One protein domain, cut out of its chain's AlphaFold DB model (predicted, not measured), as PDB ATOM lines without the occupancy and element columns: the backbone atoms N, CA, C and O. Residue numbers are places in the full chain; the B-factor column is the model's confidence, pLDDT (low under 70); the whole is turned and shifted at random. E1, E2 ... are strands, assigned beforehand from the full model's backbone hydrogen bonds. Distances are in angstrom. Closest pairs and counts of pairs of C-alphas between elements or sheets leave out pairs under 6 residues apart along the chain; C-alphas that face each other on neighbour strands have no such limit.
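This is residues 3 to 187 of the 188 residues of the protein "Hypothetical protein" of Rotaria sp. Silwood2 (UniProt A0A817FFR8). Amid little regular structure, the sheet E4 E9 E6 E7, strongly twisted, and the long two-strand sheet E5 E8 make a sandwich, two sheets face to face; the small sheet E2 E1 E3 lies beyond E5 and E8, E2 nearest them. The 185 printed residues hold nine named strands, E1 to E9 in order, in antiparallel sheets: all strand, though under half are in named elements. The whole is compact, radius of gyration 17.5 A, spanning 54 by 43 by 29 A.

E1 is residues 3 to 8, from C-alpha 3 at (16.452, -18.649, -13.963); E2 17 to 19; E3 48 to 54; E4 103 to 109; E5 117 to 127, 32.9 A long; E6 133 to 141, 25.5 A; E7 153 to 158; E8 165 to 175, 33.1 A; E9 180 to 186, ending at C-alpha 186 (12.179, -42.573, -19.093).

Within hydrogen-bond range are N 4 and O 17, 3.1 A, in the hairpin E1 and E2, and N 122 and O 170, 3.0 A, between E5 and E8. The closest C-alphas of E2 and E8, Ile 19 and Val 165, are 5.5 A apart.

The printed part has no cut. Links E2 to E3, E3 to E4 and E6 to E7 are long. Residues 27, 92 to 101 and 187 have pLDDT under 70.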
ATOM      1  N   ASN A   3      17.888 -18.590 -13.713       90.31
ATOM      2  CA  ASN A   3      16.452 -18.649 -13.963       90.31
ATOM      3  C   ASN A   3      16.076 -17.739 -15.136       90.31
ATOM      4  O   ASN A   3      16.517 -16.593 -15.205       90.31
ATOM      5  N   MET A   4      15.236 -18.234 -16.043       92.44
ATOM      6  CA  MET A   4      14.649 -17.424 -17.113       92.44
ATOM      7  C   MET A   4      13.147 -17.272 -16.891       92.44
ATOM      8  O   MET A   4      12.440 -18.269 -16.719       92.44
ATOM      9  N   ILE A   5      12.658 -16.030 -16.921       93.94
ATOM     10  CA  ILE A   5      11.240 -15.700 -16.736       93.94
ATOM     11  C   ILE A   5      10.759 -14.673 -17.759       93.94
ATOM     12  O   ILE A   5      11.490 -13.775 -18.168       93.94
ATOM     13  N   ILE A   6       9.490 -14.775 -18.130       95.50
ATOM     14  CA  ILE A   6       8.720 -13.727 -18.802       95.50
ATOM     15  C   ILE A   6       7.942 -12.922 -17.759       95.50
ATOM     16  O   ILE A   6       7.223 -13.501 -16.930       95.50
ATOM     17  N   ALA A   7       8.050 -11.599 -17.849       95.44
ATOM     18  CA  ALA A   7       7.277 -10.648 -17.063       95.44
ATOM     19  C   ALA A   7       6.464  -9.696 -17.954       95.44
ATOM     20  O   ALA A   7       6.942  -9.276 -19.012       95.44
ATOM     21  N   MET A   8       5.260  -9.354 -17.493       95.38
ATOM     22  CA  MET A   8       4.406  -8.290 -18.018       95.38
ATOM     23  C   MET A   8       4.416  -7.129 -17.021       95.38
ATOM     24  O   MET A   8       4.085  -7.325 -15.854       95.38
ATOM     25  N   ASP A   9       4.856  -5.948 -17.450       95.12
ATOM     26  CA  ASP A   9       4.969  -4.746 -16.606       95.12
ATOM     27  C   ASP A   9       5.730  -4.982 -15.290       95.12
ATOM     28  O   ASP A   9       5.385  -4.481 -14.221       95.12
ATOM     29  N   GLY A  10       6.788  -5.793 -15.374       93.38
ATOM     30  CA  GLY A  10       7.631  -6.177 -14.239       93.38
ATOM     31  C   GLY A  10       7.069  -7.308 -13.371       93.38
ATOM     32  O   GLY A  10       7.810  -7.866 -12.565       93.38
ATOM     33  N   ALA A  11       5.809  -7.712 -13.553       93.12
ATOM     34  CA  ALA A  11       5.223  -8.855 -12.863       93.12
ATOM     35  C   ALA A  11       5.433 -10.147 -13.663       93.12
ATOM     36  O   ALA A  11       5.104 -10.233 -14.845       93.12
ATOM     37  N   ARG A  12       5.972 -11.189 -13.027       92.94
ATOM     38  CA  ARG A  12       6.168 -12.494 -13.669       92.94
ATOM     39  C   ARG A  12       4.825 -13.133 -14.040       92.94
ATOM     40  O   ARG A  12       3.991 -13.354 -13.168       92.94
ATOM     41  N   ILE A  13       4.686 -13.537 -15.303       92.81
ATOM     42  CA  ILE A  13       3.492 -14.228 -15.844       92.81
ATOM     43  C   ILE A  13       3.776 -15.667 -16.308       92.81
ATOM     44  O   ILE A  13       2.901 -16.374 -16.816       92.81
ATOM     45  N   SER A  14       5.026 -16.100 -16.164       92.25
ATOM     46  CA  SER A  14       5.539 -17.382 -16.643       92.25
ATOM     47  C   SER A  14       5.927 -18.326 -15.516       92.25
ATOM     48  O   SER A  14       6.147 -17.934 -14.364       92.25
ATOM     49  N   SER A  15       6.060 -19.593 -15.879       86.31
ATOM     50  CA  SER A  15       6.766 -20.593 -15.086       86.31
ATOM     51  C   SER A  15       8.270 -20.307 -15.023       86.31
ATOM     52  O   SER A  15       8.845 -19.659 -15.899       86.31
ATOM     53  N   HIS A  16       8.918 -20.815 -13.974       88.06
ATOM     54  CA  HIS A  16      10.373 -20.754 -13.872       88.06
ATOM     55  C   HIS A  16      11.020 -21.694 -14.890       88.06
ATOM     56  O   HIS A  16      10.563 -22.823 -15.084       88.06
ATOM     57  N   CYS A  17      12.109 -21.241 -15.500       88.81
ATOM     58  CA  CYS A  17      13.029 -22.097 -16.232       88.81
ATOM     59  C   CYS A  17      14.341 -22.137 -15.446       88.81
ATOM     60  O   CYS A  17      15.240 -21.326 -15.674       88.81
ATOM     61  N   LEU A  18      14.385 -23.024 -14.448       88.12
ATOM     62  CA  LEU A  18      15.536 -23.192 -13.569       88.12
ATOM     63  C   LEU A  18      16.570 -24.097 -14.225       88.12
ATOM     64  O   LEU A  18      16.245 -25.176 -14.715       88.12
ATOM     65  N   ILE A  19      17.821 -23.654 -14.174       85.25
ATOM     66  CA  ILE A  19      18.984 -24.447 -14.557       85.25
ATOM     67  C   ILE A  19      19.960 -24.397 -13.386       85.25
ATOM     68  O   ILE A  19      20.516 -23.335 -13.065       85.25
ATOM     69  N   ASP A  20      20.186 -25.545 -12.743       83.50
ATOM     70  CA  ASP A  20      21.225 -25.678 -11.725       83.50
ATOM     71  C   ASP A  20      22.362 -26.589 -12.182       83.50
ATOM     72  O   ASP A  20      22.175 -27.748 -12.552       83.50
ATOM     73  N   ARG A  21      23.567 -26.026 -12.110       77.50
ATOM     74  CA  ARG A  21      24.840 -26.654 -12.463       77.50
ATOM     75  C   ARG A  21      25.903 -26.415 -11.399       77.50
ATOM     76  O   ARG A  21      27.087 -26.572 -11.676       77.50
ATOM     77  N   SER A  22      25.497 -26.044 -10.186       77.94
ATOM     78  CA  SER A  22      26.380 -25.732  -9.056       77.94
ATOM     79  C   SER A  22      27.436 -26.811  -8.768       77.94
ATOM     80  O   SER A  22      28.505 -26.496  -8.253       77.94
ATOM     81  N   ARG A  23      27.175 -28.074  -9.134       75.50
ATOM     82  CA  ARG A  23      28.115 -29.201  -8.976       75.50
ATOM     83  C   ARG A  23      28.561 -29.837 -10.294       75.50
ATOM     84  O   ARG A  23      29.184 -30.894 -10.268       75.50
ATOM     85  N   SER A  24      28.233 -29.220 -11.426       76.12
ATOM     86  CA  SER A  24      28.622 -29.720 -12.740       76.12
ATOM     87  C   SER A  24      30.125 -29.563 -12.951       76.12
ATOM     88  O   SER A  24      30.698 -28.520 -12.637       76.12
ATOM     89  N   LEU A  25      30.770 -30.590 -13.500       74.81
ATOM     90  CA  LEU A  25      32.219 -30.593 -13.734       74.81
ATOM     91  C   LEU A  25      32.619 -30.008 -15.100       74.81
ATOM     92  O   LEU A  25      33.808 -29.793 -15.335       74.81
ATOM     93  N   THR A  26      31.653 -29.726 -15.983       75.38
ATOM     94  CA  THR A  26      31.918 -29.286 -17.362       75.38
ATOM     95  C   THR A  26      31.020 -28.108 -17.748       75.38
ATOM     96  O   THR A  26      29.808 -28.287 -17.840       75.38
ATOM     97  N   PRO A  27      31.551 -26.911 -18.045       66.38
ATOM     98  CA  PRO A  27      30.731 -25.804 -18.527       66.38
ATOM     99  C   PRO A  27      30.275 -26.075 -19.969       66.38
ATOM    100  O   PRO A  27      31.091 -26.112 -20.885       66.38
ATOM    101  N   VAL A  28      28.968 -26.251 -20.178       72.50
ATOM    102  CA  VAL A  28      28.358 -26.354 -21.519       72.50
ATOM    103  C   VAL A  28      27.169 -25.409 -21.649       72.50
ATOM    104  O   VAL A  28      26.499 -25.098 -20.664       72.50
ATOM    105  N   GLN A  29      26.930 -24.925 -22.866       73.56
ATOM    106  CA  GLN A  29      25.753 -24.123 -23.178       73.56
ATOM    107  C   GLN A  29      24.497 -24.998 -23.118       73.56
ATOM    108  O   GLN A  29      24.536 -26.151 -23.537       73.56
ATOM    109  N   TYR A  30      23.391 -24.426 -22.641       77.75
ATOM    110  CA  TYR A  30      22.092 -25.089 -22.620       77.75
ATOM    111  C   TYR A  30      21.023 -24.245 -23.300       77.75
ATOM    112  O   TYR A  30      21.106 -23.013 -23.324       77.75
ATOM    113  N   ALA A  31      20.024 -24.922 -23.852       82.88
ATOM    114  CA  ALA A  31      18.820 -24.278 -24.337       82.88
ATOM    115  C   ALA A  31      17.821 -24.115 -23.186       82.88
ATOM    116  O   ALA A  31      17.821 -24.868 -22.217       82.88
ATOM    117  N   TYR A  32      16.964 -23.112 -23.284       86.88
ATOM    118  CA  TYR A  32      15.914 -22.883 -22.309       86.88
ATOM    119  C   TYR A  32      14.631 -22.504 -23.033       86.88
ATOM    120  O   TYR A  32      14.657 -21.963 -24.141       86.88
ATOM    121  N   ASN A  33      13.505 -22.755 -22.380       89.12
ATOM    122  CA  ASN A  33      12.215 -22.254 -22.811       89.12
ATOM    123  C   ASN A  33      11.388 -21.881 -21.580       89.12
ATOM    124  O   ASN A  33      11.442 -22.562 -20.554       89.12
ATOM    125  N   THR A  34      10.658 -20.778 -21.681       90.56
ATOM    126  CA  THR A  34       9.736 -20.312 -20.651       90.56
ATOM    127  C   THR A  34       8.421 -19.923 -21.315       90.56
ATOM    128  O   THR A  34       8.393 -19.230 -22.331       90.56
ATOM    129  N   ILE A  35       7.325 -20.420 -20.760       93.25
ATOM    130  CA  ILE A  35       5.968 -20.250 -21.254       93.25
ATOM    131  C   ILE A  35       5.231 -19.354 -20.263       93.25
ATOM    132  O   ILE A  35       5.196 -19.607 -19.057       93.25
ATOM    133  N   GLY A  36       4.633 -18.291 -20.790       91.44
ATOM    134  CA  GLY A  36       3.771 -17.378 -20.052       91.44
ATOM    135  C   GLY A  36       2.382 -17.325 -20.668       91.44
ATOM    136  O   GLY A  36       2.209 -17.541 -21.866       91.44
ATOM    137  N   PHE A  37       1.392 -17.034 -19.834       91.31
ATOM    138  CA  PHE A  37       0.031 -16.752 -20.272       91.31
ATOM    139  C   PHE A  37      -0.601 -15.769 -19.301       91.31
ATOM    140  O   PHE A  37      -0.566 -16.019 -18.091       91.31
ATOM    141  N   GLU A  38      -1.215 -14.731 -19.860       91.81
ATOM    142  CA  GLU A  38      -1.948 -13.702 -19.135       91.81
ATOM    143  C   GLU A  38      -3.226 -13.330 -19.898       91.81
ATOM    144  O   GLU A  38      -3.213 -13.262 -21.132       91.81
ATOM    145  N   GLN A  39      -4.324 -13.097 -19.174       91.81
ATOM    146  CA  GLN A  39      -5.572 -12.620 -19.765       91.81
ATOM    147  C   GLN A  39      -5.696 -11.115 -19.538       91.81
ATOM    148  O   GLN A  39      -5.936 -10.653 -18.428       91.81
ATOM    149  N   ILE A  40      -5.605 -10.348 -20.620       90.94
ATOM    150  CA  ILE A  40      -5.754  -8.895 -20.576       90.94
ATOM    151  C   ILE A  40      -7.241  -8.545 -20.660       90.94
ATOM    152  O   ILE A  40      -7.897  -8.824 -21.662       90.94
ATOM    153  N   THR A  41      -7.787  -7.945 -19.600       90.50
ATOM    154  CA  THR A  41      -9.204  -7.538 -19.529       90.50
ATOM    155  C   THR A  41      -9.420  -6.037 -19.698       90.50
ATOM    156  O   THR A  41     -10.562  -5.587 -19.737       90.50
ATOM    157  N   VAL A  42      -8.341  -5.255 -19.745       93.00
ATOM    158  CA  VAL A  42      -8.377  -3.796 -19.876       93.00
ATOM    159  C   VAL A  42      -7.480  -3.388 -21.032       93.00
ATOM    160  O   VAL A  42      -6.330  -3.824 -21.115       93.00
ATOM    161  N   ASP A  43      -7.993  -2.533 -21.909       92.81
ATOM    162  CA  ASP A  43      -7.205  -1.985 -23.007       92.81
ATOM    163  C   ASP A  43      -6.073  -1.107 -22.463       92.81
ATOM    164  O   ASP A  43      -6.273  -0.269 -21.582       92.81
ATOM    165  N   GLY A  44      -4.867  -1.294 -22.995       93.81
ATOM    166  CA  GLY A  44      -3.692  -0.592 -22.503       93.81
ATOM    167  C   GLY A  44      -2.425  -0.907 -23.282       93.81
ATOM    168  O   GLY A  44      -2.406  -1.750 -24.182       93.81
ATOM    169  N   LEU A  45      -1.359  -0.195 -22.923       95.06
ATOM    170  CA  LEU A  45      -0.003  -0.494 -23.364       95.06
ATOM    171  C   LEU A  45       0.660  -1.374 -22.310       95.06
ATOM    172  O   LEU A  45       0.716  -0.991 -21.147       95.06
ATOM    173  N   TYR A  46       1.181  -2.511 -22.758       95.31
ATOM    174  CA  TYR A  46       1.835  -3.503 -21.914       95.31
ATOM    175  C   TYR A  46       3.267  -3.721 -22.388       95.31
ATOM    176  O   TYR A  46       3.548  -3.740 -23.591       95.31
ATOM    177  N   SER A  47       4.174  -3.908 -21.439       95.50
ATOM    178  CA  SER A  47       5.568  -4.252 -21.688       95.50
ATOM    179  C   SER A  47       5.814  -5.721 -21.367       95.50
ATOM    180  O   SER A  47       5.463  -6.197 -20.291       95.50
ATOM    181  N   PHE A  48       6.443  -6.441 -22.295       95.56
ATOM    182  CA  PHE A  48       6.837  -7.835 -22.102       95.56
ATOM    183  C   PHE A  48       8.353  -7.939 -22.106       95.56
ATOM    184  O   PHE A  48       9.018  -7.419 -23.002       95.56
ATOM    185  N   THR A  49       8.903  -8.623 -21.109       95.12
ATOM    186  CA  THR A  49      10.351  -8.790 -20.957       95.12
ATOM    187  C   THR A  49      10.695 -10.247 -20.704       95.12
ATOM    188  O   THR A  49      10.005 -10.933 -19.953       95.12
ATOM    189  N   LEU A  50      11.772 -10.715 -21.337       94.12
ATOM    190  CA  LEU A  50      12.439 -11.965 -20.994       94.12
ATOM    191  C   LEU A  50      13.630 -11.612 -20.107       94.12
ATOM    192  O   LEU A  50      14.584 -10.987 -20.568       94.12
ATOM    193  N   THR A  51      13.547 -11.994 -18.841       91.31
ATOM    194  CA  THR A  51      14.516 -11.626 -17.812       91.31
ATOM    195  C   THR A  51      15.307 -12.846 -17.369       91.31
ATOM    196  O   THR A  51      14.767 -13.941 -17.202       91.31
ATOM    197  N   ALA A  52      16.605 -12.625 -17.197       90.00
ATOM    198  CA  ALA A  52      17.559 -13.564 -16.647       90.00
ATOM    199  C   ALA A  52      17.825 -13.186 -15.183       90.00
ATOM    200  O   ALA A  52      18.279 -12.075 -14.909       90.00
ATOM    201  N   GLU A  53      17.542 -14.088 -14.249       89.50
ATOM    202  CA  GLU A  53      17.800 -13.911 -12.822       89.50
ATOM    203  C   GLU A  53      18.882 -14.888 -12.350       89.50
ATOM    204  O   GLU A  53      18.750 -16.108 -12.491       89.50
ATOM    205  N   SER A  54      19.954 -14.362 -11.751       87.25
ATOM    206  CA  SER A  54      20.928 -15.200 -11.048       87.25
ATOM    207  C   SER A  54      20.459 -15.412  -9.622       87.25
ATOM    208  O   SER A  54      20.427 -14.468  -8.836       87.25
ATOM    209  N   ILE A  55      20.079 -16.647  -9.299       86.25
ATOM    210  CA  ILE A  55      19.703 -17.015  -7.930       86.25
ATOM    211  C   ILE A  55      20.966 -17.289  -7.109       86.25
ATOM    212  O   ILE A  55      21.041 -16.921  -5.942       86.25
ATOM    213  N   ASP A  56      21.968 -17.906  -7.739       82.88
ATOM    214  CA  ASP A  56      23.282 -18.132  -7.142       82.88
ATOM    215  C   ASP A  56      24.376 -18.174  -8.220       82.88
ATOM    216  O   ASP A  56      24.179 -18.740  -9.303       82.88
ATOM    217  N   GLY A  57      25.542 -17.608  -7.913       81.19
ATOM    218  CA  GLY A  57      26.670 -17.474  -8.833       81.19
ATOM    219  C   GLY A  57      26.423 -16.483  -9.977       81.19
ATOM    220  O   GLY A  57      25.734 -15.473  -9.827       81.19
ATOM    221  N   SER A  58      27.020 -16.760 -11.136       81.06
ATOM    222  CA  SER A  58      26.884 -15.956 -12.355       81.06
ATOM    223  C   SER A  58      26.681 -16.851 -13.570       81.06
ATOM    224  O   SER A  58      27.285 -17.921 -13.655       81.06
ATOM    225  N   TYR A  59      25.902 -16.389 -14.539       82.69
ATOM    226  CA  TYR A  59      25.763 -17.031 -15.842       82.69
ATOM    227  C   TYR A  59      25.587 -15.977 -16.933       82.69
ATOM    228  O   TYR A  59      25.265 -14.822 -16.653       82.69
ATOM    229  N   CYS A  60      25.808 -16.385 -18.179       85.31
ATOM    230  CA  CYS A  60      25.617 -15.542 -19.348       85.31
ATOM    231  C   CYS A  60      24.457 -16.080 -20.182       85.31
ATOM    232  O   CYS A  60      24.312 -17.291 -20.346       85.31
ATOM    233  N   VAL A  61      23.670 -15.171 -20.751       87.94
ATOM    234  CA  VAL A  61      22.629 -15.494 -21.729       87.94
ATOM    235  C   VAL A  61      23.167 -15.179 -23.118       87.94
ATOM    236  O   VAL A  61      23.701 -14.094 -23.355       87.94
ATOM    237  N   GLY A  62      23.088 -16.153 -24.023       87.25
ATOM    238  CA  GLY A  62      23.587 -16.003 -25.387       87.25
ATOM    239  C   GLY A  62      22.781 -14.975 -26.184       87.25
ATOM    240  O   GLY A  62      21.585 -14.809 -25.981       87.25
ATOM    241  N   THR A  63      23.415 -14.322 -27.156       87.00
ATOM    242  CA  THR A  63      22.770 -13.299 -28.004       87.00
ATOM    243  C   THR A  63      21.657 -13.840 -28.907       87.00
ATOM    244  O   THR A  63      20.886 -13.058 -29.450       87.00
ATOM    245  N   GLY A  64      21.554 -15.164 -29.070       87.19
ATOM    246  CA  GLY A  64      20.471 -15.826 -29.810       87.19
ATOM    247  C   GLY A  64      19.169 -16.002 -29.019       87.19
ATOM    248  O   GLY A  64      18.197 -16.537 -29.549       87.19
ATOM    249  N   SER A  65      19.146 -15.590 -27.754       90.00
ATOM    250  CA  SER A  65      17.964 -15.614 -26.900       90.00
ATOM    251  C   SER A  65      16.891 -14.640 -27.375       90.00
ATOM    252  O   SER A  65      17.171 -13.466 -27.587       90.00
ATOM    253  N   ASN A  66      15.650 -15.114 -27.502       92.44
ATOM    254  CA  ASN A  66      14.546 -14.336 -28.065       92.44
ATOM    255  C   ASN A  66      13.258 -14.477 -27.244       92.44
ATOM    256  O   ASN A  66      13.054 -15.474 -26.553       92.44
ATOM    257  N   LEU A  67      12.380 -13.478 -27.367       93.25
ATOM    258  CA  LEU A  67      11.022 -13.468 -26.827       93.25
ATOM    259  C   LEU A  67      10.027 -13.389 -27.986       93.25
ATOM    260  O   LEU A  67      10.148 -12.517 -28.845       93.25
ATOM    261  N   ILE A  68       9.032 -14.272 -27.987       93.06
ATOM    262  CA  ILE A  68       7.915 -14.246 -28.936       93.06
ATOM    263  C   ILE A  68       6.629 -14.042 -28.139       93.06
ATOM    264  O   ILE A  68       6.385 -14.750 -27.164       93.06
ATOM    265  N   VAL A  69       5.811 -13.074 -28.558       93.06
ATOM    266  CA  VAL A  69       4.519 -12.758 -27.936       93.06
ATOM    267  C   VAL A  69       3.415 -12.981 -28.958       93.06
ATOM    268  O   VAL A  69       3.443 -12.405 -30.046       93.06
ATOM    269  N   PHE A  70       2.431 -13.800 -28.594       92.38
ATOM    270  CA  PHE A  70       1.222 -14.005 -29.384       92.38
ATOM    271  C   PHE A  70       0.045 -13.307 -28.707       92.38
ATOM    272  O   PHE A  70      -0.223 -13.543 -27.531       92.38
ATOM    273  N   VAL A  71      -0.677 -12.474 -29.457       91.06
ATOM    274  CA  VAL A  71      -1.873 -11.770 -28.974       91.06
ATOM    275  C   VAL A  71      -3.099 -12.414 -29.604       91.06
ATOM    276  O   VAL A  71      -3.171 -12.523 -30.825       91.06
ATOM    277  N   ASN A  72      -4.047 -12.849 -28.771       87.56
ATOM    278  CA  ASN A  72      -5.249 -13.582 -29.184       87.56
ATOM    279  C   ASN A  72      -4.956 -14.763 -30.139       87.56
ATOM    280  O   ASN A  72      -5.543 -14.837 -31.219       87.56
ATOM    281  N   PRO A  73      -4.047 -15.693 -29.769       87.75
ATOM    282  CA  PRO A  73      -3.595 -16.755 -30.672       87.75
ATOM    283  C   PRO A  73      -4.682 -17.764 -31.061       87.75
ATOM    284  O   PRO A  73      -4.530 -18.455 -32.066       87.75
ATOM    285  N   ALA A  74      -5.742 -17.894 -30.263       91.00
ATOM    286  CA  ALA A  74      -6.792 -18.885 -30.460       91.00
ATOM    287  C   ALA A  74      -8.134 -18.395 -29.901       91.00
ATOM    288  O   ALA A  74      -8.184 -17.516 -29.042       91.00
ATOM    289  N   THR A  75      -9.225 -19.006 -30.369       89.00
ATOM    290  CA  THR A  75     -10.595 -18.776 -29.874       89.00
ATOM    291  C   THR A  75     -10.790 -19.266 -28.443       89.00
ATOM    292  O   THR A  75     -11.590 -18.702 -27.699       89.00
ATOM    293  N   SER A  76     -10.061 -20.309 -28.047       89.50
ATOM    294  CA  SER A  76     -10.027 -20.816 -26.686       89.50
ATOM    295  C   SER A  76      -8.582 -21.033 -26.250       89.50
ATOM    296  O   SER A  76      -7.746 -21.522 -27.009       89.50
ATOM    297  N   ILE A  77      -8.273 -20.631 -25.018       91.56
ATOM    298  CA  ILE A  77      -6.974 -20.877 -24.395       91.56
ATOM    299  C   ILE A  77      -7.233 -21.550 -23.050       91.56
ATOM    300  O   ILE A  77      -8.186 -21.222 -22.334       91.56
ATOM    301  N   ARG A  78      -6.413 -22.549 -22.729       92.00
ATOM    302  CA  ARG A  78      -6.448 -23.291 -21.469       92.00
ATOM    303  C   ARG A  78      -5.052 -23.261 -20.863       92.00
ATOM    304  O   ARG A  78      -4.070 -23.476 -21.564       92.00
ATOM    305  N   LYS A  79      -4.977 -23.013 -19.557       91.31
ATOM    306  CA  LYS A  79      -3.743 -23.060 -18.768       91.31
ATOM    307  C   LYS A  79      -3.981 -23.948 -17.564       91.31
ATOM    308  O   LYS A  79      -5.037 -23.877 -16.939       91.31
ATOM    309  N   LYS A  80      -2.975 -24.740 -17.217       93.25
ATOM    310  CA  LYS A  80      -2.913 -25.436 -15.939       93.25
ATOM    311  C   LYS A  80      -1.474 -25.412 -15.442       93.25
ATOM    312  O   LYS A  80      -0.548 -25.532 -16.238       93.25
ATOM    313  N   SER A  81      -1.303 -25.240 -14.143       91.81
ATOM    314  CA  SER A  81      -0.014 -25.283 -13.454       91.81
ATOM    315  C   SER A  81      -0.197 -25.988 -12.119       91.81
ATOM    316  O   SER A  81      -1.290 -25.951 -11.552       91.81
ATOM    317  N   LEU A  82       0.859 -26.625 -11.620       90.94
ATOM    318  CA  LEU A  82       0.876 -27.099 -10.242       90.94
ATOM    319  C   LEU A  82       1.190 -25.925  -9.304       90.94
ATOM    320  O   LEU A  82       1.981 -25.051  -9.655       90.94
ATOM    321  N   GLU A  83       0.557 -25.894  -8.132       87.94
ATOM    322  CA  GLU A  83       0.843 -24.890  -7.090       87.94
ATOM    323  C   GLU A  83       2.112 -25.226  -6.294       87.94
ATOM    324  O   GLU A  83       2.772 -24.336  -5.760       87.94
ATOM    325  N   ILE A  84       2.447 -26.514  -6.234       87.44
ATOM    326  CA  ILE A  84       3.641 -27.087  -5.609       87.44
ATOM    327  C   ILE A  84       4.233 -28.144  -6.543       87.44
ATOM    328  O   ILE A  84       3.550 -28.608  -7.457       87.44
ATOM    329  N   ASP A  85       5.481 -28.547  -6.308       87.94
ATOM    330  CA  ASP A  85       6.101 -29.632  -7.070       87.94
ATOM    331  C   ASP A  85       5.258 -30.914  -7.017       87.94
ATOM    332  O   ASP A  85       4.553 -31.193  -6.039       87.94
ATOM    333  N   SER A  86       5.328 -31.715  -8.083       90.00
ATOM    334  CA  SER A  86       4.684 -33.024  -8.099       90.00
ATOM    335  C   SER A  86       5.276 -33.940  -7.026       90.00
ATOM    336  O   SER A  86       6.399 -33.752  -6.555       90.00
ATOM    337  N   SER A  87       4.563 -35.019  -6.698       88.25
ATOM    338  CA  SER A  87       5.195 -36.141  -6.002       88.25
ATOM    339  C   SER A  87       6.382 -36.679  -6.806       88.25
ATOM    340  O   SER A  87       6.428 -36.535  -8.030       88.25
ATOM    341  N   ILE A  88       7.314 -37.353  -6.129       87.31
ATOM    342  CA  ILE A  88       8.420 -38.050  -6.793       87.31
ATOM    343  C   ILE A  88       7.844 -39.115  -7.733       87.31
ATOM    344  O   ILE A  88       7.104 -40.000  -7.302       87.31
ATOM    345  N   LEU A  89       8.211 -39.028  -9.010       86.75
ATOM    346  CA  LEU A  89       7.898 -40.014 -10.038       86.75
ATOM    347  C   LEU A  89       9.195 -40.749 -10.384       86.75
ATOM    348  O   LEU A  89      10.167 -40.122 -10.794       86.75
ATOM    349  N   SER A  90       9.221 -42.065 -10.179       79.12
ATOM    350  CA  SER A  90      10.403 -42.896 -10.416       79.12
ATOM    351  C   SER A  90      10.089 -43.955 -11.457       79.12
ATOM    352  O   SER A  90       9.102 -44.679 -11.329       79.12
ATOM    353  N   PHE A  91      10.966 -44.082 -12.447       77.81
ATOM    354  CA  PHE A  91      10.839 -45.045 -13.534       77.81
ATOM    355  C   PHE A  91      12.066 -45.960 -13.523       77.81
ATOM    356  O   PHE A  91      13.188 -45.459 -13.497       77.81
ATOM    357  N   PRO A  92      11.898 -47.292 -13.495       68.62
ATOM    358  CA  PRO A  92      13.023 -48.198 -13.658       68.62
ATOM    359  C   PRO A  92      13.493 -48.168 -15.120       68.62
ATOM    360  O   PRO A  92      12.693 -48.404 -16.023       68.62
ATOM    361  N   THR A  93      14.790 -47.947 -15.343       61.28
ATOM    362  CA  THR A  93      15.449 -47.968 -16.666       61.28
ATOM    363  C   THR A  93      16.402 -49.173 -16.788       61.28
ATOM    364  O   THR A  93      17.624 -49.009 -16.837       61.28
ATOM    365  N   PRO A  94      15.921 -50.428 -16.679       53.38
ATOM    366  CA  PRO A  94      16.824 -51.569 -16.660       53.38
ATOM    367  C   PRO A  94      17.359 -51.842 -18.066       53.38
ATOM    368  O   PRO A  94      16.607 -52.377 -18.868       53.38
ATOM    369  N   ASN A  95      18.644 -51.555 -18.321       54.16
ATOM    370  CA  ASN A  95      19.515 -52.079 -19.395       54.16
ATOM    371  C   ASN A  95      18.802 -52.601 -20.666       54.16
ATOM    372  O   ASN A  95      19.118 -53.702 -21.133       54.16
ATOM    373  N   THR A  96      17.832 -51.881 -21.228       51.56
ATOM    374  CA  THR A  96      17.040 -52.397 -22.350       51.56
ATOM    375  C   THR A  96      17.032 -51.377 -23.466       51.56
ATOM    376  O   THR A  96      16.516 -50.287 -23.355       51.56
ATOM    377  N   THR A  97      17.580 -51.745 -24.616       54.91
ATOM    378  CA  THR A  97      17.402 -50.962 -25.840       54.91
ATOM    379  C   THR A  97      15.939 -51.079 -26.282       54.91
ATOM    380  O   THR A  97      15.515 -52.183 -26.636       54.91
ATOM    381  N   GLY A  98      15.141 -50.005 -26.267       57.03
ATOM    382  CA  GLY A  98      13.722 -50.121 -26.628       57.03
ATOM    383  C   GLY A  98      12.840 -48.886 -26.426       57.03
ATOM    384  O   GLY A  98      13.312 -47.787 -26.158       57.03
ATOM    385  N   VAL A  99      11.530 -49.094 -26.614       52.88
ATOM    386  CA  VAL A  99      10.463 -48.084 -26.483       52.88
ATOM    387  C   VAL A  99      10.218 -47.784 -24.994       52.88
ATOM    388  O   VAL A  99      10.146 -48.740 -24.227       52.88
ATOM    389  N   PRO A 100      10.048 -46.518 -24.568       57.91
ATOM    390  CA  PRO A 100       9.662 -46.166 -23.194       57.91
ATOM    391  C   PRO A 100       8.393 -46.914 -22.758       57.91
ATOM    392  O   PRO A 100       7.377 -46.820 -23.447       57.91
ATOM    393  N   VAL A 101       8.413 -47.655 -21.640       62.78
ATOM    394  CA  VAL A 101       7.269 -48.519 -21.244       62.78
ATOM    395  C   VAL A 101       6.564 -48.089 -19.951       62.78
ATOM    396  O   VAL A 101       5.675 -48.782 -19.465       62.78
ATOM    397  N   GLY A 102       6.882 -46.921 -19.398       77.44
ATOM    398  CA  GLY A 102       6.127 -46.358 -18.280       77.44
ATOM    399  C   GLY A 102       6.042 -44.850 -18.400       77.44
ATOM    400  O   GLY A 102       7.071 -44.195 -18.500       77.44
ATOM    401  N   HIS A 103       4.829 -44.307 -18.369       87.81
ATOM    402  CA  HIS A 103       4.606 -42.874 -18.236       87.81
ATOM    403  C   HIS A 103       3.593 -42.613 -17.125       87.81
ATOM    404  O   HIS A 103       2.723 -43.445 -16.851       87.81
ATOM    405  N   MET A 104       3.735 -41.475 -16.455       92.00
ATOM    406  CA  MET A 104       2.778 -41.009 -15.456       92.00
ATOM    407  C   MET A 104       2.443 -39.538 -15.707       92.00
ATOM    408  O   MET A 104       3.369 -38.726 -15.822       92.00
ATOM    409  N   PRO A 105       1.150 -39.169 -15.747       94.06
ATOM    410  CA  PRO A 105       0.748 -37.788 -15.947       94.06
ATOM    411  C   PRO A 105       1.140 -36.939 -14.738       94.06
ATOM    412  O   PRO A 105       0.790 -37.248 -13.599       94.06
ATOM    413  N   ILE A 106       1.841 -35.838 -14.999       94.88
ATOM    414  CA  ILE A 106       2.158 -34.802 -14.008       94.88
ATOM    415  C   ILE A 106       0.970 -33.847 -13.900       94.88
ATOM    416  O   ILE A 106       0.542 -33.459 -12.814       94.88
ATOM    417  N   ILE A 107       0.429 -33.457 -15.054       95.38
ATOM    418  CA  ILE A 107      -0.679 -32.519 -15.165       95.38
ATOM    419  C   ILE A 107      -1.515 -32.840 -16.402       95.38
ATOM    420  O   ILE A 107      -0.981 -33.173 -17.457       95.38
ATOM    421  N   THR A 108      -2.835 -32.725 -16.275       96.69
ATOM    422  CA  THR A 108      -3.787 -33.050 -17.348       96.69
ATOM    423  C   THR A 108      -4.795 -31.925 -17.531       96.69
ATOM    424  O   THR A 108      -5.366 -31.436 -16.548       96.69
ATOM    425  N   ILE A 109      -5.035 -31.544 -18.782       96.38
ATOM    426  CA  ILE A 109      -6.167 -30.729 -19.222       96.38
ATOM    427  C   ILE A 109      -7.191 -31.672 -19.859       96.38
ATOM    428  O   ILE A 109      -6.853 -32.466 -20.736       96.38
ATOM    429  N   THR A 110      -8.436 -31.591 -19.396       95.75
ATOM    430  CA  THR A 110      -9.569 -32.382 -19.892       95.75
ATOM    431  C   THR A 110     -10.578 -31.490 -20.607       95.75
ATOM    432  O   THR A 110     -10.411 -30.269 -20.667       95.75
ATOM    433  N   ASP A 111     -11.629 -32.113 -21.144       92.88
ATOM    434  CA  ASP A 111     -12.795 -31.432 -21.716       92.88
ATOM    435  C   ASP A 111     -12.444 -30.503 -22.887       92.88
ATOM    436  O   ASP A 111     -13.049 -29.446 -23.090       92.88
ATOM    437  N   LEU A 112     -11.447 -30.910 -23.676       93.69
ATOM    438  CA  LEU A 112     -11.122 -30.262 -24.939       93.69
ATOM    439  C   LEU A 112     -12.201 -30.569 -25.975       93.69
ATOM    440  O   LEU A 112     -12.794 -31.651 -25.987       93.69
ATOM    441  N   ASN A 113     -12.455 -29.599 -26.853       93.44
ATOM    442  CA  ASN A 113     -13.388 -29.775 -27.950       93.44
ATOM    443  C   ASN A 113     -12.718 -30.598 -29.067       93.44
ATOM    444  O   ASN A 113     -11.829 -30.077 -29.739       93.44
ATOM    445  N   PRO A 114     -13.157 -31.841 -29.336       93.62
ATOM    446  CA  PRO A 114     -12.525 -32.673 -30.354       93.62
ATOM    447  C   PRO A 114     -12.750 -32.154 -31.784       93.62
ATOM    448  O   PRO A 114     -12.081 -32.616 -32.702       93.62
ATOM    449  N   SER A 115     -13.672 -31.209 -32.014       93.56
ATOM    450  CA  SER A 115     -13.810 -30.571 -33.332       93.56
ATOM    451  C   SER A 115     -12.734 -29.516 -33.607       93.56
ATOM    452  O   SER A 115     -12.685 -28.984 -34.713       93.56
ATOM    453  N   GLU A 116     -11.929 -29.160 -32.607       91.69
ATOM    454  CA  GLU A 116     -10.875 -28.160 -32.719       91.69
ATOM    455  C   GLU A 116      -9.499 -28.814 -32.843       91.69
ATOM    456  O   GLU A 116      -9.257 -29.962 -32.459       91.69
ATOM    457  N   THR A 117      -8.584 -28.034 -33.399       93.56
ATOM    458  CA  THR A 117      -7.166 -28.349 -33.434       93.56
ATOM    459  C   THR A 117      -6.483 -27.615 -32.295       93.56
ATOM    460  O   THR A 117      -6.678 -26.412 -32.122       93.56
ATOM    461  N   VAL A 118      -5.661 -28.330 -31.540       94.31
ATOM    462  CA  VAL A 118      -5.000 -27.822 -30.344       94.31
ATOM    463  C   VAL A 118      -3.501 -27.750 -30.585       94.31
ATOM    464  O   VAL A 118      -2.863 -28.750 -30.910       94.31
ATOM    465  N   VAL A 119      -2.935 -26.562 -30.375       94.31
ATOM    466  CA  VAL A 119      -1.495 -26.373 -30.181       94.31
ATOM    467  C   VAL A 119      -1.236 -26.399 -28.682       94.31
ATOM    468  O   VAL A 119      -1.858 -25.655 -27.926       94.31
ATOM    469  N   SER A 120      -0.328 -27.265 -28.252       94.75
ATOM    470  CA  SER A 120       0.021 -27.451 -26.847       94.75
ATOM    471  C   SER A 120       1.467 -27.080 -26.611       94.75
ATOM    472  O   SER A 120       2.345 -27.488 -27.366       94.75
ATOM    473  N   LEU A 121       1.702 -26.337 -25.536       94.31
ATOM    474  CA  LEU A 121       3.021 -26.031 -25.008       94.31
ATOM    475  C   LEU A 121       3.041 -26.517 -23.561       94.31
ATOM    476  O   LEU A 121       2.122 -26.215 -22.798       94.31
ATOM    477  N   ALA A 122       4.072 -27.259 -23.184       94.38
ATOM    478  CA  ALA A 122       4.253 -27.712 -21.816       94.38
ATOM    479  C   ALA A 122       5.699 -27.536 -21.385       94.38
ATOM    480  O   ALA A 122       6.628 -27.643 -22.188       94.38
ATOM    481  N   GLN A 123       5.874 -27.283 -20.096       92.81
ATOM    482  CA  GLN A 123       7.183 -27.277 -19.479       92.81
ATOM    483  C   GLN A 123       7.132 -27.762 -18.036       92.81
ATOM    484  O   GLN A 123       6.093 -27.711 -17.379       92.81
ATOM    485  N   GLY A 124       8.297 -28.143 -17.541       91.00
ATOM    486  CA  GLY A 124       8.574 -28.454 -16.152       91.00
ATOM    487  C   GLY A 124      10.078 -28.445 -15.914       91.00
ATOM    488  O   GLY A 124      10.854 -27.925 -16.717       91.00
ATOM    489  N   TYR A 125      10.493 -29.042 -14.813       88.06
ATOM    490  CA  TYR A 125      11.891 -29.302 -14.514       88.06
ATOM    491  C   TYR A 125      12.005 -30.667 -13.852       88.06
ATOM    492  O   TYR A 125      11.063 -31.158 -13.226       88.06
ATOM    493  N   VAL A 126      13.168 -31.281 -14.012       87.19
ATOM    494  CA  VAL A 126      13.536 -32.530 -13.348       87.19
ATOM    495  C   VAL A 126      14.711 -32.272 -12.426       87.19
ATOM    496  O   VAL A 126      15.607 -31.500 -12.761       87.19
ATOM    497  N   TYR A 127      14.696 -32.920 -11.265       84.06
ATOM    498  CA  TYR A 127      15.785 -32.874 -10.296       84.06
ATOM    499  C   TYR A 127      16.580 -34.170 -10.347       84.06
ATOM    500  O   TYR A 127      16.006 -35.254 -10.469       84.06
ATOM    501  N   GLN A 128      17.891 -34.071 -10.148       78.62
ATOM    502  CA  GLN A 128      18.718 -35.227  -9.843       78.62
ATOM    503  C   GLN A 128      18.322 -35.798  -8.477       78.62
ATOM    504  O   GLN A 128      18.612 -35.222  -7.430       78.62
ATOM    505  N   GLY A 129      17.648 -36.947  -8.499       72.50
ATOM    506  CA  GLY A 129      17.229 -37.685  -7.314       72.50
ATOM    507  C   GLY A 129      17.523 -39.171  -7.480       72.50
ATOM    508  O   GLY A 129      16.888 -39.842  -8.284       72.50
ATOM    509  N   GLY A 130      18.475 -39.699  -6.710       73.00
ATOM    510  CA  GLY A 130      18.888 -41.101  -6.818       73.00
ATOM    511  C   GLY A 130      19.957 -41.333  -7.891       73.00
ATOM    512  O   GLY A 130      20.965 -40.623  -7.913       73.00
ATOM    513  N   LEU A 131      19.772 -42.376  -8.708       72.38
ATOM    514  CA  LEU A 131      20.713 -42.781  -9.760       72.38
ATOM    515  C   LEU A 131      20.664 -41.828 -10.965       72.38
ATOM    516  O   LEU A 131      19.682 -41.124 -11.177       72.38
ATOM    517  N   GLU A 132      21.752 -41.812 -11.726       78.12
ATOM    518  CA  GLU A 132      21.895 -41.024 -12.954       78.12
ATOM    519  C   GLU A 132      21.127 -41.691 -14.109       78.12
ATOM    520  O   GLU A 132      21.003 -42.918 -14.132       78.12
ATOM    521  N   GLY A 133      20.623 -40.901 -15.060       75.94
ATOM    522  CA  GLY A 133      19.891 -41.409 -16.224       75.94
ATOM    523  C   GLY A 133      19.224 -40.317 -17.063       75.94
ATOM    524  O   GLY A 133      19.355 -39.128 -16.768       75.94
ATOM    525  N   ASP A 134      18.477 -40.743 -18.081       78.69
ATOM    526  CA  ASP A 134      17.893 -39.853 -19.087       78.69
ATOM    527  C   ASP A 134      16.422 -39.597 -18.754       78.69
ATOM    528  O   ASP A 134      15.524 -40.392 -19.062       78.69
ATOM    529  N   ALA A 135      16.163 -38.478 -18.081       82.62
ATOM    530  CA  ALA A 135      14.803 -38.099 -17.742       82.62
ATOM    531  C   ALA A 135      14.068 -37.649 -19.007       82.62
ATOM    532  O   ALA A 135      14.564 -36.799 -19.750       82.62
ATOM    533  N   MET A 136      12.859 -38.173 -19.227       87.88
ATOM    534  CA  MET A 136      12.008 -37.761 -20.339       87.88
ATOM    535  C   MET A 136      10.712 -37.127 -19.848       87.88
ATOM    536  O   MET A 136      10.105 -37.570 -18.871       87.88
ATOM    537  N   MET A 137      10.220 -36.145 -20.595       91.12
ATOM    538  CA  MET A 137       8.838 -35.689 -20.487       91.12
ATOM    539  C   MET A 137       8.223 -35.490 -21.872       91.12
ATOM    540  O   MET A 137       8.923 -35.232 -22.856       91.12
ATOM    541  N   GLY A 138       6.902 -35.613 -21.966       92.31
ATOM    542  CA  GLY A 138       6.190 -35.524 -23.240       92.31
ATOM    543  C   GLY A 138       4.720 -35.178 -23.097       92.31
ATOM    544  O   GLY A 138       4.146 -35.297 -22.018       92.31
ATOM    545  N   LEU A 139       4.115 -34.764 -24.210       94.38
ATOM    546  CA  LEU A 139       2.672 -34.582 -24.306       94.38
ATOM    547  C   LEU A 139       1.999 -35.879 -24.756       94.38
ATOM    548  O   LEU A 139       2.389 -36.481 -25.757       94.38
ATOM    549  N   TYR A 140       0.963 -36.272 -24.030       93.75
ATOM    550  CA  TYR A 140       0.108 -37.403 -24.348       93.75
ATOM    551  C   TYR A 140      -1.292 -36.886 -24.653       93.75
ATOM    552  O   TYR A 140      -1.859 -36.090 -23.907       93.75
ATOM    553  N   PHE A 141      -1.844 -37.341 -25.768       94.62
ATOM    554  CA  PHE A 141      -3.149 -36.957 -26.283       94.62
ATOM    555  C   PHE A 141      -4.064 -38.169 -26.165       94.62
ATOM    556  O   PHE A 141      -3.768 -39.215 -26.742       94.62
ATOM    557  N   ASP A 142      -5.120 -38.066 -25.358       94.88
ATOM    558  CA  ASP A 142      -5.993 -39.203 -25.027       94.88
ATOM    559  C   ASP A 142      -5.213 -40.453 -24.572       94.88
ATOM    560  O   ASP A 142      -5.518 -41.590 -24.930       94.88
ATOM    561  N   GLY A 143      -4.176 -40.218 -23.759       91.94
ATOM    562  CA  GLY A 143      -3.315 -41.255 -23.188       91.94
ATOM    563  C   GLY A 143      -2.250 -41.807 -24.137       91.94
ATOM    564  O   GLY A 143      -1.570 -42.762 -23.774       91.94
ATOM    565  N   GLN A 144      -2.072 -41.234 -25.332       90.38
ATOM    566  CA  GLN A 144      -1.096 -41.706 -26.319       90.38
ATOM    567  C   GLN A 144      -0.092 -40.627 -26.722       90.38
ATOM    568  O   GLN A 144      -0.453 -39.476 -26.968       90.38
ATOM    569  N   HIS A 145       1.175 -41.014 -26.870       89.12
ATOM    570  CA  HIS A 145       2.158 -40.173 -27.543       89.12
ATOM    571  C   HIS A 145       2.010 -40.338 -29.062       89.12
ATOM    572  O   HIS A 145       2.220 -41.428 -29.593       89.12
ATOM    573  N   LEU A 146       1.668 -39.259 -29.770       87.31
ATOM    574  CA  LEU A 146       1.340 -39.297 -31.206       87.31
ATOM    575  C   LEU A 146       2.566 -39.369 -32.140       87.31
ATOM    576  O   LEU A 146       2.410 -39.357 -33.359       87.31
ATOM    577  N   GLY A 147       3.776 -39.462 -31.582       82.69
ATOM    578  CA  GLY A 147       5.032 -39.506 -32.330       82.69
ATOM    579  C   GLY A 147       5.574 -38.121 -32.700       82.69
ATOM    580  O   GLY A 147       4.872 -37.114 -32.627       82.69
ATOM    581  N   ASN A 148       6.844 -38.076 -33.116       81.50
ATOM    582  CA  ASN A 148       7.611 -36.831 -33.304       81.50
ATOM    583  C   ASN A 148       7.096 -35.916 -34.427       81.50
ATOM    584  O   ASN A 148       7.499 -34.761 -34.515       81.50
ATOM    585  N   ASN A 149       6.211 -36.412 -35.291       82.38
ATOM    586  CA  ASN A 149       5.514 -35.609 -36.295       82.38
ATOM    587  C   ASN A 149       4.367 -34.770 -35.704       82.38
ATOM    588  O   ASN A 149       3.903 -33.847 -36.368       82.38
ATOM    589  N   ALA A 150       3.899 -35.102 -34.499       84.81
ATOM    590  CA  ALA A 150       2.776 -34.445 -33.833       84.81
ATOM    591  C   ALA A 150       3.140 -33.896 -32.444       84.81
ATOM    592  O   ALA A 150       2.556 -32.912 -32.004       84.81
ATOM    593  N   SER A 151       4.099 -34.500 -31.744       86.19
ATOM    594  CA  SER A 151       4.514 -34.114 -30.395       86.19
ATOM    595  C   SER A 151       5.970 -34.471 -30.162       86.19
ATOM    596  O   SER A 151       6.396 -35.564 -30.525       86.19
ATOM    597  N   MET A 152       6.732 -33.575 -29.537       85.88
ATOM    598  CA  MET A 152       8.118 -33.870 -29.187       85.88
ATOM    599  C   MET A 152       8.234 -34.497 -27.794       85.88
ATOM    600  O   MET A 152       7.523 -34.124 -26.857       85.88
ATOM    601  N   TRP A 153       9.216 -35.377 -27.623       86.50
ATOM    602  CA  TRP A 153       9.786 -35.626 -26.305       86.50
ATOM    603  C   TRP A 153      10.886 -34.616 -26.008       86.50
ATOM    604  O   TRP A 153      11.644 -34.213 -26.890       86.50
ATOM    605  N   THR A 154      10.978 -34.233 -24.744       88.06
ATOM    606  CA  THR A 154      12.144 -33.556 -24.185       88.06
ATOM    607  C   THR A 154      12.890 -34.563 -23.329       88.06
ATOM    608  O   THR A 154      12.271 -35.303 -22.563       88.06
ATOM    609  N   VAL A 155      14.203 -34.629 -23.529       86.62
ATOM    610  CA  VAL A 155      15.112 -35.545 -22.841       86.62
ATOM    611  C   VAL A 155      16.288 -34.721 -22.356       86.62
ATOM    612  O   VAL A 155      16.837 -33.949 -23.142       86.62
ATOM    613  N   ASN A 156      16.643 -34.880 -21.086       82.69
ATOM    614  CA  ASN A 156      17.820 -34.259 -20.498       82.69
ATOM    615  C   ASN A 156      18.611 -35.306 -19.707       82.69
ATOM    616  O   ASN A 156      18.022 -36.107 -18.974       82.69
ATOM    617  N   ASP A 157      19.936 -35.236 -19.816       75.19
ATOM    618  CA  ASP A 157      20.853 -36.107 -19.086       75.19
ATOM    619  C   ASP A 157      20.941 -35.652 -17.627       75.19
ATOM    620  O   ASP A 157      21.493 -34.596 -17.306       75.19
ATOM    621  N   ILE A 158      20.439 -36.469 -16.707       76.56
ATOM    622  CA  ILE A 158      20.533 -36.208 -15.272       76.56
ATOM    623  C   ILE A 158      21.754 -36.944 -14.733       76.56
ATOM    624  O   ILE A 158      21.691 -38.073 -14.247       76.56
ATOM    625  N   PHE A 159      22.897 -36.273 -14.849       74.88
ATOM    626  CA  PHE A 159      24.222 -36.794 -14.529       74.88
ATOM    627  C   PHE A 159      25.020 -35.769 -13.717       74.88
ATOM    628  O   PHE A 159      24.923 -34.564 -13.942       74.88
ATOM    629  N   ARG A 160      25.902 -36.217 -12.813       71.69
ATOM    630  CA  ARG A 160      26.757 -35.308 -12.015       71.69
ATOM    631  C   ARG A 160      27.683 -34.406 -12.846       71.69
ATOM    632  O   ARG A 160      28.196 -33.417 -12.335       71.69
ATOM    633  N   GLY A 161      27.929 -34.745 -14.109       74.31
ATOM    634  CA  GLY A 161      28.662 -33.905 -15.063       74.31
ATOM    635  C   GLY A 161      27.789 -32.967 -15.909       74.31
ATOM    636  O   GLY A 161      28.351 -32.203 -16.690       74.31
ATOM    637  N   ALA A 162      26.462 -32.998 -15.757       76.50
ATOM    638  CA  ALA A 162      25.478 -32.252 -16.548       76.50
ATOM    639  C   ALA A 162      24.658 -31.297 -15.646       76.50
ATOM    640  O   ALA A 162      25.266 -30.489 -14.927       76.50
ATOM    641  N   GLU A 163      23.326 -31.338 -15.696       75.56
ATOM    642  CA  GLU A 163      22.394 -30.560 -14.872       75.56
ATOM    643  C   GLU A 163      21.972 -31.309 -13.592       75.56
ATOM    644  O   GLU A 163      21.630 -32.488 -13.613       75.56
ATOM    645  N   LEU A 164      21.931 -30.600 -12.457       77.75
ATOM    646  CA  LEU A 164      21.263 -31.084 -11.235       77.75
ATOM    647  C   LEU A 164      19.764 -30.775 -11.250       77.75
ATOM    648  O   LEU A 164      18.976 -31.471 -10.610       77.75
ATOM    649  N   VAL A 165      19.401 -29.707 -11.961       85.06
ATOM    650  CA  VAL A 165      18.029 -29.320 -12.272       85.06
ATOM    651  C   VAL A 165      17.989 -28.962 -13.746       85.06
ATOM    652  O   VAL A 165      18.650 -28.001 -14.151       85.06
ATOM    653  N   ALA A 166      17.247 -29.742 -14.529       83.38
ATOM    654  CA  ALA A 166      17.177 -29.580 -15.974       83.38
ATOM    655  C   ALA A 166      15.772 -29.119 -16.401       83.38
ATOM    656  O   ALA A 166      14.781 -29.749 -16.010       83.38
ATOM    657  N   PRO A 167      15.652 -28.045 -17.201       87.75
ATOM    658  CA  PRO A 167      14.367 -27.587 -17.704       87.75
ATOM    659  C   PRO A 167      13.863 -28.525 -18.802       87.75
ATOM    660  O   PRO A 167      14.553 -28.782 -19.786       87.75
ATOM    661  N   MET A 168      12.629 -28.993 -18.661       90.25
ATOM    662  CA  MET A 168      11.946 -29.843 -19.635       90.25
ATOM    663  C   MET A 168      10.913 -28.991 -20.360       90.25
ATOM    664  O   MET A 168      10.081 -28.363 -19.711       90.25
ATOM    665  N   TYR A 169      10.931 -28.955 -21.688       91.25
ATOM    666  CA  TYR A 169       9.929 -28.225 -22.462       91.25
ATOM    667  C   TYR A 169       9.583 -28.955 -23.751       91.25
ATOM    668  O   TYR A 169      10.445 -29.494 -24.437       91.25
ATOM    669  N   THR A 170       8.308 -28.945 -24.111       92.75
ATOM    670  CA  THR A 170       7.818 -29.597 -25.320       92.75
ATOM    671  C   THR A 170       6.659 -28.823 -25.935       92.75
ATOM    672  O   THR A 170       6.015 -27.986 -25.296       92.75
ATOM    673  N   HIS A 171       6.412 -29.108 -27.205       93.75
ATOM    674  CA  HIS A 171       5.246 -28.659 -27.927       93.75
ATOM    675  C   HIS A 171       4.640 -29.815 -28.719       93.75
ATOM    676  O   HIS A 171       5.316 -30.785 -29.075       93.75
ATOM    677  N   GLY A 172       3.354 -29.685 -29.009       94.50
ATOM    678  CA  GLY A 172       2.627 -30.640 -29.822       94.50
ATOM    679  C   GLY A 172       1.412 -30.018 -30.488       94.50
ATOM    680  O   GLY A 172       0.966 -28.923 -30.140       94.50
ATOM    681  N   PHE A 173       0.886 -30.738 -31.462       94.50
ATOM    682  CA  PHE A 173      -0.242 -30.355 -32.286       94.50
ATOM    683  C   PHE A 173      -1.114 -31.585 -32.523       94.50
ATOM    684  O   PHE A 173      -0.626 -32.613 -32.995       94.50
ATOM    685  N   ALA A 174      -2.405 -31.480 -32.219       94.31
ATOM    686  CA  ALA A 174      -3.349 -32.564 -32.454       94.31
ATOM    687  C   ALA A 174      -4.760 -32.043 -32.739       94.31
ATOM    688  O   ALA A 174      -5.149 -30.971 -32.282       94.31
ATOM    689  N   SER A 175      -5.544 -32.842 -33.455       93.81
ATOM    690  CA  SER A 175      -6.977 -32.629 -33.688       93.81
ATOM    691  C   SER A 175      -7.747 -33.846 -33.186       93.81
ATOM    692  O   SER A 175      -7.186 -34.940 -33.122       93.81
ATOM    693  N   GLY A 176      -9.032 -33.695 -32.857       94.00
ATOM    694  CA  GLY A 176      -9.851 -34.842 -32.437       94.00
ATOM    695  C   GLY A 176      -9.639 -35.290 -30.992       94.00
ATOM    696  O   GLY A 176     -10.176 -36.324 -30.609       94.00
ATOM    697  N   VAL A 177      -8.879 -34.532 -30.199       94.88
ATOM    698  CA  VAL A 177      -8.449 -34.927 -28.850       94.88
ATOM    699  C   VAL A 177      -9.376 -34.377 -27.774       94.88
ATOM    700  O   VAL A 177      -9.915 -33.276 -27.906       94.88
ATOM    701  N   ARG A 178      -9.557 -35.130 -26.687       95.88
ATOM    702  CA  ARG A 178     -10.382 -34.711 -25.536       95.88
ATOM    703  C   ARG A 178      -9.556 -34.354 -24.314       95.88
ATOM    704  O   ARG A 178      -9.993 -33.560 -23.480       95.88
ATOM    705  N   THR A 179      -8.379 -34.947 -24.206       96.69
ATOM    706  CA  THR A 179      -7.476 -34.792 -23.078       96.69
ATOM    707  C   THR A 179      -6.049 -34.630 -23.566       96.69
ATOM    708  O   THR A 179      -5.636 -35.237 -24.556       96.69
ATOM    709  N   ILE A 180      -5.304 -33.788 -22.859       96.69
ATOM    710  CA  ILE A 180      -3.872 -33.605 -23.064       96.69
ATOM    711  C   ILE A 180      -3.213 -33.655 -21.699       96.69
ATOM    712  O   ILE A 180      -3.609 -32.922 -20.788       96.69
ATOM    713  N   SER A 181      -2.213 -34.511 -21.548       96.19
ATOM    714  CA  SER A 181      -1.399 -34.588 -20.345       96.19
ATOM    715  C   SER A 181       0.070 -34.354 -20.654       96.19
ATOM    716  O   SER A 181       0.557 -34.671 -21.738       96.19
ATOM    717  N   PHE A 182       0.753 -33.720 -19.709       95.31
ATOM    718  CA  PHE A 182       2.202 -33.642 -19.695       95.31
ATOM    719  C   PHE A 182       2.701 -34.692 -18.711       95.31
ATOM    720  O   PHE A 182       2.380 -34.634 -17.519       95.31
ATOM    721  N   ASP A 183       3.441 -35.661 -19.226       93.94
ATOM    722  CA  ASP A 183       3.783 -36.883 -18.513       93.94
ATOM    723  C   ASP A 183       5.290 -36.973 -18.313       93.94
ATOM    724  O   ASP A 183       6.070 -36.611 -19.197       93.94
ATOM    725  N   ALA A 184       5.682 -37.514 -17.160       91.19
ATOM    726  CA  ALA A 184       7.034 -38.000 -16.939       91.19
ATOM    727  C   ALA A 184       7.169 -39.418 -17.500       91.19
ATOM    728  O   ALA A 184       6.232 -40.215 -17.421       91.19
ATOM    729  N   SER A 185       8.337 -39.719 -18.052       86.06
ATOM    730  CA  SER A 185       8.706 -41.015 -18.618       86.06
ATOM    731  C   SER A 185      10.229 -41.194 -18.527       86.06
ATOM    732  O   SER A 185      10.943 -40.306 -18.050       86.06
ATOM    733  N   ALA A 186      10.744 -42.327 -18.992       75.31
ATOM    734  CA  ALA A 186      12.179 -42.573 -19.093       75.31
ATOM    735  C   ALA A 186      12.526 -43.378 -20.352       75.31
ATOM    736  O   ALA A 186      11.742 -44.233 -20.779       75.31
ATOM    737  N   LEU A 187      13.707 -43.115 -20.926       66.38
ATOM    738  CA  LEU A 187      14.311 -44.014 -21.911       66.38
ATOM    739  C   LEU A 187      14.864 -45.247 -21.173       66.38
ATOM    740  O   LEU A 187      15.408 -45.094 -20.076       66.38
TER     741      LEU A 187